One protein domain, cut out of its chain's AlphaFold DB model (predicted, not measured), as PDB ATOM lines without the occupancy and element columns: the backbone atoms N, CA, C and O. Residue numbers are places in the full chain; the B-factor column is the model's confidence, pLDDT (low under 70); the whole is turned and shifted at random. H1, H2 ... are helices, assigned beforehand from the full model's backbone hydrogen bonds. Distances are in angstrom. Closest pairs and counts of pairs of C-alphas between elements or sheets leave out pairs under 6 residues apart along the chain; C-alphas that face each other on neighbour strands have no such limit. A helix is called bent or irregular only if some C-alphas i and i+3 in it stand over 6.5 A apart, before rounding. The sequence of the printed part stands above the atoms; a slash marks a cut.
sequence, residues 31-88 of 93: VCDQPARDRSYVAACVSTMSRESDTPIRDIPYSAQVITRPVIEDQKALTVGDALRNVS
ATOM      1  N   VAL A  31      -1.678  44.238 -35.276       88.56
ATOM      2  CA  VAL A  31      -1.623  42.907 -34.651       88.56
ATOM      3  C   VAL A  31      -3.020  42.289 -34.509       88.56
ATOM      4  O   VAL A  31      -3.166  41.089 -34.706       88.56
ATOM      5  N   CYS A  32      -4.041  43.104 -34.235       88.69
ATOM      6  CA  CYS A  32      -5.419  42.634 -34.080       88.69
ATOM      7  C   CYS A  32      -6.173  42.435 -35.402       88.69
ATOM      8  O   CYS A  32      -7.190  41.754 -35.406       88.69
ATOM      9  N   ASP A  33      -5.659  42.959 -36.521       89.19
ATOM     10  CA  ASP A  33      -6.242  42.736 -37.853       89.19
ATOM     11  C   ASP A  33      -5.765  41.408 -38.462       89.19
ATOM     12  O   ASP A  33      -6.260  40.955 -39.496       89.19
ATOM     13  N   GLN A  34      -4.756  40.784 -37.850       85.94
ATOM     14  CA  GLN A  34      -4.211  39.524 -38.326       85.94
ATOM     15  C   GLN A  34      -5.192  38.390 -38.020       85.94
ATOM     16  O   GLN A  34      -5.730  38.322 -36.912       85.94
ATOM     17  N   PRO A  35      -5.408  37.464 -38.970       82.25
ATOM     18  CA  PRO A  35      -6.312  36.353 -38.748       82.25
ATOM     19  C   PRO A  35      -5.826  35.528 -37.557       82.25
ATOM     20  O   PRO A  35      -4.659  35.124 -37.485       82.25
ATOM     21  N   ALA A  36      -6.738  35.271 -36.620       78.75
ATOM     22  CA  ALA A  36      -6.470  34.353 -35.530       78.75
ATOM     23  C   ALA A  36      -6.097  32.986 -36.117       78.75
ATOM     24  O   ALA A  36      -6.750  32.481 -37.028       78.75
ATOM     25  N   ARG A  37      -5.024  32.380 -35.605       83.06
ATOM     26  CA  ARG A  37      -4.669  31.012 -35.992       83.06
ATOM     27  C   ARG A  37      -5.712  30.066 -35.398       83.06
ATOM     28  O   ARG A  37      -5.887  30.073 -34.180       83.06
ATOM     29  N   ASP A  38      -6.327  29.231 -36.238       79.31
ATOM     30  CA  ASP A  38      -7.487  28.382 -35.902       79.31
ATOM     31  C   ASP A  38      -7.377  27.613 -34.580       79.31
ATOM     32  O   ASP A  38      -8.371  27.434 -33.882       79.31
ATOM     33  N   ARG A  39      -6.174  27.162 -34.197       86.62
ATOM     34  CA  ARG A  39      -5.952  26.436 -32.936       86.62
ATOM     35  C   ARG A  39      -4.791  26.976 -32.109       86.62
ATOM     36  O   ARG A  39      -3.877  26.239 -31.749       86.62
ATOM     37  N   SER A  40      -4.797  28.276 -31.836       90.81
ATOM     38  CA  SER A  40      -3.818  28.888 -30.934       90.81
ATOM     39  C   SER A  40      -4.267  28.848 -29.469       90.81
ATOM     40  O   SER A  40      -5.403  29.193 -29.135       90.81
ATOM     41  N   TYR A  41      -3.344  28.505 -28.568       94.19
ATOM     42  CA  TYR A  41      -3.506  28.730 -27.124       94.19
ATOM     43  C   TYR A  41      -3.120  30.150 -26.692       94.19
ATOM     44  O   TYR A  41      -3.341  30.530 -25.548       94.19
ATOM     45  N   VAL A  42      -2.550  30.938 -27.608       92.06
ATOM     46  CA  VAL A  42      -2.136  32.321 -27.370       92.06
ATOM     47  C   VAL A  42      -3.046  33.255 -28.154       92.06
ATOM     48  O   VAL A  42      -3.170  33.125 -29.375       92.06
ATOM     49  N   ALA A  43      -3.649  34.211 -27.453       91.94
ATOM     50  CA  ALA A  43      -4.344  35.344 -28.047       91.94
ATOM     51  C   ALA A  43      -3.419  36.567 -28.033       91.94
ATOM     52  O   ALA A  43      -2.783  36.847 -27.021       91.94
ATOM     53  N   ALA A  44      -3.327  37.283 -29.154       91.69
ATOM     54  CA  ALA A  44      -2.530  38.509 -29.239       91.69
ATOM     55  C   ALA A  44      -3.329  39.758 -28.832       91.69
ATOM     56  O   ALA A  44      -2.748  40.742 -28.368       91.69
ATOM     57  N   CYS A  45      -4.652  39.700 -28.986       91.25
ATOM     58  CA  CYS A  45      -5.571  40.792 -28.704       91.25
ATOM     59  C   CYS A  45      -6.786  40.307 -27.916       91.25
ATOM     60  O   CYS A  45      -7.094  39.112 -27.895       91.25
ATOM     61  N   VAL A  46      -7.464  41.245 -27.263       90.25
ATOM     62  CA  VAL A  46      -8.682  41.012 -26.484       90.25
ATOM     63  C   VAL A  46      -9.643  42.188 -26.653       90.25
ATOM     64  O   VAL A  46      -9.218  43.342 -26.725       90.25
ATOM     65  N   SER A  47     -10.940  41.888 -26.678       85.31
ATOM     66  CA  SER A  47     -12.011  42.880 -26.595       85.31
ATOM     67  C   SER A  47     -12.344  43.143 -25.130       85.31
ATOM     68  O   SER A  47     -12.822  42.271 -24.404       85.31
ATOM     69  N   THR A  48     -12.078  44.363 -24.682       72.62
ATOM     70  CA  THR A  48     -12.377  44.859 -23.330       72.62
ATOM     71  C   THR A  48     -13.858  45.220 -23.170       72.62
ATOM     72  O   THR A  48     -14.410  45.096 -22.078       72.62
ATOM     73  N   MET A  49     -14.526  45.627 -24.258       70.69
ATOM     74  CA  MET A  49     -15.953  45.963 -24.305       70.69
ATOM     75  C   MET A  49     -16.593  45.501 -25.618       70.69
ATOM     76  O   MET A  49     -15.957  45.516 -26.666       70.69
ATOM     77  N   SER A  50     -17.893  45.177 -25.602       66.69
ATOM     78  CA  SER A  50     -18.619  44.622 -26.762       66.69
ATOM     79  C   SER A  50     -18.669  45.514 -28.014       66.69
ATOM     80  O   SER A  50     -19.144  45.061 -29.052       66.69
ATOM     81  N   ARG A  51     -18.268  46.789 -27.924       69.50
ATOM     82  CA  ARG A  51     -18.282  47.757 -29.037       69.50
ATOM     83  C   ARG A  51     -16.934  48.448 -29.261       69.50
ATOM     84  O   ARG A  51     -16.863  49.350 -30.090       69.50
ATOM     85  N   GLU A  52     -15.907  48.072 -28.505       77.94
ATOM     86  CA  GLU A  52     -14.564  48.631 -28.649       77.94
ATOM     87  C   GLU A  52     -13.761  47.787 -29.643       77.94
ATOM     88  O   GLU A  52     -14.013  46.592 -29.803       77.94
ATOM     89  N   SER A  53     -12.818  48.426 -30.336       83.12
ATOM     90  CA  SER A  53     -11.816  47.710 -31.124       83.12
ATOM     91  C   SER A  53     -11.029  46.763 -30.223       83.12
ATOM     92  O   SER A  53     -10.723  47.100 -29.080       83.12
ATOM     93  N   ASP A  54     -10.621  45.619 -30.765       89.12
ATOM     94  CA  ASP A  54      -9.695  44.736 -30.069       89.12
ATOM     95  C   ASP A  54      -8.400  45.484 -29.721       89.12
ATOM     96  O   ASP A  54      -7.848  46.235 -30.535       89.12
ATOM     97  N   THR A  55      -7.925  45.274 -28.495       90.56
ATOM     98  CA  THR A  55      -6.708  45.884 -27.955       90.56
ATOM     99  C   THR A  55      -5.617  44.815 -27.824       90.56
ATOM    100  O   THR A  55      -5.896  43.725 -27.311       90.56
ATOM    101  N   PRO A  56      -4.369  45.076 -28.262       92.00
ATOM    102  CA  PRO A  56      -3.264  44.145 -28.055       92.00
ATOM    103  C   PRO A  56      -2.980  43.943 -26.565       92.00
ATOM    104  O   PRO A  56      -2.889  44.911 -25.816       92.00
ATOM    105  N   ILE A  57      -2.747  42.700 -26.133       91.38
ATOM    106  CA  ILE A  57      -2.539  42.384 -24.704       91.38
ATOM    107  C   ILE A  57      -1.351  43.154 -24.108       91.38
ATOM    108  O   ILE A  57      -1.389  43.553 -22.948       91.38
ATOM    109  N   ARG A  58      -0.315  43.414 -24.912       90.62
ATOM    110  CA  ARG A  58       0.867  44.188 -24.499       90.62
ATOM    111  C   ARG A  58       0.573  45.649 -24.133       90.62
ATOM    112  O   ARG A  58       1.376  46.252 -23.433       90.62
ATOM    113  N   ASP A  59      -0.538  46.200 -24.620       91.94
ATOM    114  CA  ASP A  59      -0.885  47.616 -24.476       91.94
ATOM    115  C   ASP A  59      -1.908  47.837 -23.335       91.94
ATOM    116  O   ASP A  59      -2.306  48.968 -23.059       91.94
ATOM    117  N   ILE A  60      -2.332  46.769 -22.642       90.94
ATOM    118  CA  ILE A  60      -3.318  46.826 -21.552       90.94
ATOM    119  C   ILE A  60      -2.624  47.231 -20.239       90.94
ATOM    120  O   ILE A  60      -1.659  46.584 -19.834       90.94
ATOM    121  N   PRO A  61      -3.126  48.248 -19.510       92.75
ATOM    122  CA  PRO A  61      -2.473  48.763 -18.300       92.75
ATOM    123  C   PRO A  61      -2.704  47.904 -17.044       92.75
ATOM    124  O   PRO A  61      -2.270  48.268 -15.953       92.75
ATOM    125  N   TYR A  62      -3.413  46.784 -17.173       90.75
ATOM    126  CA  TYR A  62      -3.731  45.857 -16.091       90.75
ATOM    127  C   TYR A  62      -3.515  44.409 -16.533       90.75
ATOM    128  O   TYR A  62      -3.468  44.094 -17.720       90.75
ATOM    129  N   SER A  63      -3.406  43.507 -15.559       90.44
ATOM    130  CA  SER A  63      -3.221  42.082 -15.818       90.44
ATOM    131  C   SER A  63      -4.480  41.466 -16.428       90.44
ATOM    132  O   SER A  63      -5.493  41.314 -15.746       90.44
ATOM    133  N   ALA A  64      -4.396  41.066 -17.694       89.69
ATOM    134  CA  ALA A  64      -5.437  40.325 -18.395       89.69
ATOM    135  C   ALA A  64      -4.910  38.944 -18.816       89.69
ATOM    136  O   ALA A  64      -3.788  38.819 -19.305       89.69
ATOM    137  N   GLN A  65      -5.721  37.903 -18.635       91.44
ATOM    138  CA  GLN A  65      -5.455  36.553 -19.138       91.44
ATOM    139  C   GLN A  65      -6.638  36.099 -19.986       91.44
ATOM    140  O   GLN A  65      -7.791  36.232 -19.577       91.44
ATOM    141  N   VAL A  66      -6.343  35.565 -21.169       92.44
ATOM    142  CA  VAL A  66      -7.347  35.086 -22.120       92.44
ATOM    143  C   VAL A  66      -7.269  33.571 -22.191       92.44
ATOM    144  O   VAL A  66      -6.216  33.010 -22.486       92.44
ATOM    145  N   ILE A  67      -8.400  32.912 -21.957       93.62
ATOM    146  CA  ILE A  67      -8.535  31.471 -22.155       93.62
ATOM    147  C   ILE A  67      -9.147  31.262 -23.535       93.62
ATOM    148  O   ILE A  67     -10.302  31.617 -23.777       93.62
ATOM    149  N   THR A  68      -8.360  30.722 -24.464       94.44
ATOM    150  CA  THR A  68      -8.816  30.517 -25.840       94.44
ATOM    151  C   THR A  68      -9.716  29.290 -25.957       94.44
ATOM    152  O   THR A  68      -9.701  28.384 -25.121       94.44
ATOM    153  N   ARG A  69     -10.514  29.243 -27.028       93.75
ATOM    154  CA  ARG A  69     -11.421  28.120 -27.294       93.75
ATOM    155  C   ARG A  69     -10.712  26.758 -27.358       93.75
ATOM    156  O   ARG A  69     -11.188  25.858 -26.669       93.75
ATOM    157  N   PRO A  70      -9.562  26.616 -28.046       95.19
ATOM    158  CA  PRO A  70      -8.840  25.348 -28.078       95.19
ATOM    159  C   PRO A  70      -8.388  24.885 -26.690       95.19
ATOM    160  O   PRO A  70      -8.426  23.696 -26.403       95.19
ATOM    161  N   VAL A  71      -8.022  25.815 -25.792       95.56
ATOM    162  CA  VAL A  71      -7.689  25.456 -24.407       95.56
ATOM    163  C   VAL A  71      -8.901  24.827 -23.731       95.56
ATOM    164  O   VAL A  71      -8.769  23.731 -23.213       95.56
ATOM    165  N   ILE A  72     -10.080  25.452 -23.782       95.50
ATOM    166  CA  ILE A  72     -11.313  24.921 -23.162       95.50
ATOM    167  C   ILE A  72     -11.656  23.522 -23.704       95.50
ATOM    168  O   ILE A  72     -11.994  22.620 -22.933       95.50
ATOM    169  N   GLU A  73     -11.543  23.336 -25.018       95.75
ATOM    170  CA  GLU A  73     -11.851  22.076 -25.706       95.75
ATOM    171  C   GLU A  73     -10.881  20.953 -25.324       95.75
ATOM    172  O   GLU A  73     -11.313  19.879 -24.899       95.75
ATOM    173  N   ASP A  74      -9.575  21.208 -25.392       95.69
ATOM    174  CA  ASP A  74      -8.542  20.220 -25.056       95.69
ATOM    175  C   ASP A  74      -8.519  19.909 -23.556       95.69
ATOM    176  O   ASP A  74      -8.220  18.794 -23.121       95.69
ATOM    177  N   GLN A  75      -8.905  20.892 -22.749       95.00
ATOM    178  CA  GLN A  75      -9.143  20.739 -21.326       95.00
ATOM    179  C   GLN A  75     -10.375  19.892 -21.000       95.00
ATOM    180  O   GLN A  75     -10.475  19.464 -19.847       95.00
ATOM    181  N   LYS A  76     -11.284  19.673 -21.963       96.62
ATOM    182  CA  LYS A  76     -12.625  19.095 -21.773       96.62
ATOM    183  C   LYS A  76     -13.401  19.787 -20.649       96.62
ATOM    184  O   LYS A  76     -14.099  19.133 -19.877       96.62
ATOM    185  N   ALA A  77     -13.239  21.104 -20.537       96.06
ATOM    186  CA  ALA A  77     -13.883  21.894 -19.501       96.06
ATOM    187  C   ALA A  77     -15.392  21.986 -19.774       96.06
ATOM    188  O   ALA A  77     -15.811  22.461 -20.830       96.06
ATOM    189  N   LEU A  78     -16.204  21.519 -18.823       95.31
ATOM    190  CA  LEU A  78     -17.670  21.579 -18.904       95.31
ATOM    191  C   LEU A  78     -18.228  22.775 -18.132       95.31
ATOM    192  O   LEU A  78     -19.333  23.240 -18.405       95.31
ATOM    193  N   THR A  79     -17.452  23.276 -17.175       95.06
ATOM    194  CA  THR A  79     -17.788  24.432 -16.355       95.06
ATOM    195  C   THR A  79     -16.750  25.537 -16.529       95.06
ATOM    196  O   THR A  79     -15.619  25.311 -16.964       95.06
ATOM    197  N   VAL A  80     -17.123  26.763 -16.155       93.75
ATOM    198  CA  VAL A  80     -16.175  27.888 -16.120       93.75
ATOM    199  C   VAL A  80     -15.062  27.626 -15.100       93.75
ATOM    200  O   VAL A  80     -13.914  27.983 -15.351       93.75
ATOM    201  N   GLY A  81     -15.371  26.952 -13.987       94.69
ATOM    202  CA  GLY A  81     -14.374  26.555 -12.996       94.69
ATOM    203  C   GLY A  81     -13.299  25.637 -13.581       94.69
ATOM    204  O   GLY A  81     -12.111  25.894 -13.388       94.69
ATOM    205  N   ASP A  82     -13.699  24.641 -14.377       94.25
ATOM    206  CA  ASP A  82     -12.768  23.719 -15.045       94.25
ATOM    207  C   ASP A  82     -11.825  24.445 -16.012       94.25
ATOM    208  O   ASP A  82     -10.644  24.098 -16.110       94.25
ATOM    209  N   ALA A  83     -12.339  25.463 -16.709       94.62
ATOM    210  CA  ALA A  83     -11.569  26.261 -17.662       94.62
ATOM    211  C   ALA A  83     -10.472  27.103 -16.980       94.62
ATOM    212  O   ALA A  83      -9.430  27.390 -17.575       94.62
ATOM    213  N   LEU A  84     -10.677  27.482 -15.713       94.69
ATOM    214  CA  LEU A  84      -9.784  28.363 -14.953       94.69
ATOM    215  C   LEU A  84      -8.593  27.642 -14.308       94.69
ATOM    216  O   LEU A  84      -7.705  28.299 -13.780       94.69
ATOM    217  N   ARG A  85      -8.504  26.310 -14.380       92.31
ATOM    218  CA  ARG A  85      -7.476  25.524 -13.664       92.31
ATOM    219  C   ARG A  85      -6.014  25.834 -14.029       92.31
ATOM    220  O   ARG A  85      -5.111  25.492 -13.276       92.31
ATOM    221  N   ASN A  86      -5.783  26.435 -15.197       92.69
ATOM    222  CA  ASN A  86      -4.452  26.840 -15.666       92.69
ATOM    223  C   ASN A  86      -4.126  28.305 -15.321       92.69
ATOM    224  O   ASN A  86      -3.024  28.773 -15.604       92.69
ATOM    225  N   VAL A  87      -5.078  29.042 -14.744       93.06
ATOM    226  CA  VAL A  87      -4.924  30.451 -14.387       93.06
ATOM    227  C   VAL A  87      -4.384  30.537 -12.966       93.06
ATOM    228  O   VAL A  87      -5.007  30.089 -12.006       93.06
ATOM    229  N   SER A  88      -3.203  31.133 -12.820       89.88
ATOM    230  CA  SER A  88      -2.585  31.306 -11.505       89.88
ATOM    231  C   SER A  88      -3.391  32.282 -10.645       89.88
ATOM    232  O   SER A  88      -3.737  33.372 -11.097       89.88
TER     233      SER A  88
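Overview. This is residues 31 to 88 of the 93 residues of the protein "Ferrichrome iron receptor" of Nitrospira defluvii (UniProt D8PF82). There is little regular structure here: a long looping stretch, residues 31 to 68, folds back on itself and leads to two short helices at one end, H1 then H2, set about perpendicular to each other and close but not clearly touching. A short antiparallel pairing, residues 45 to 46 with 55 to 56, ties the loops together. The printed part has 58 residues, only 13 of them in named elements, class all helix, with no named strand. It is only just compact, close to loose, with a radius of gyration of the C-alphas of 12.4 A, and spans 30 by 25 by 20 A.

Arrangement. Look past residue 68 for H1, residues 69 to 74, and, after a tight link, H2, residues 80 to 86. They are close but not clearly touching; their closest C-alphas, those of Ile 72 and Ala 83, are 5.7 A apart. Their lines stand about perpendicular, at 80 degrees. In H1 every O i to N i+4 pair is within hydrogen-bond range; in H2 1 of 3 is, beside 2 of 4 O i to N i+3 pairs.

Along the chain. Start at C-alpha 31, (-1.623, 42.907, -34.651). Find C-alpha 69 at (-11.421, 28.120, -27.294); from there H1 runs 8.7 A. H2 runs 11.8 A to C-alpha 86 at (-4.452, 26.840, -15.666), and is irregular: C-alphas 83 and 86 are 7.4 A apart.

Size, cuts and confidence. The two C-alphas farthest apart, of Pro 61 and Lys 76, are 31.5 A apart. The printed part has no cut. Confidence is low, under 70, at residues 50 to 51.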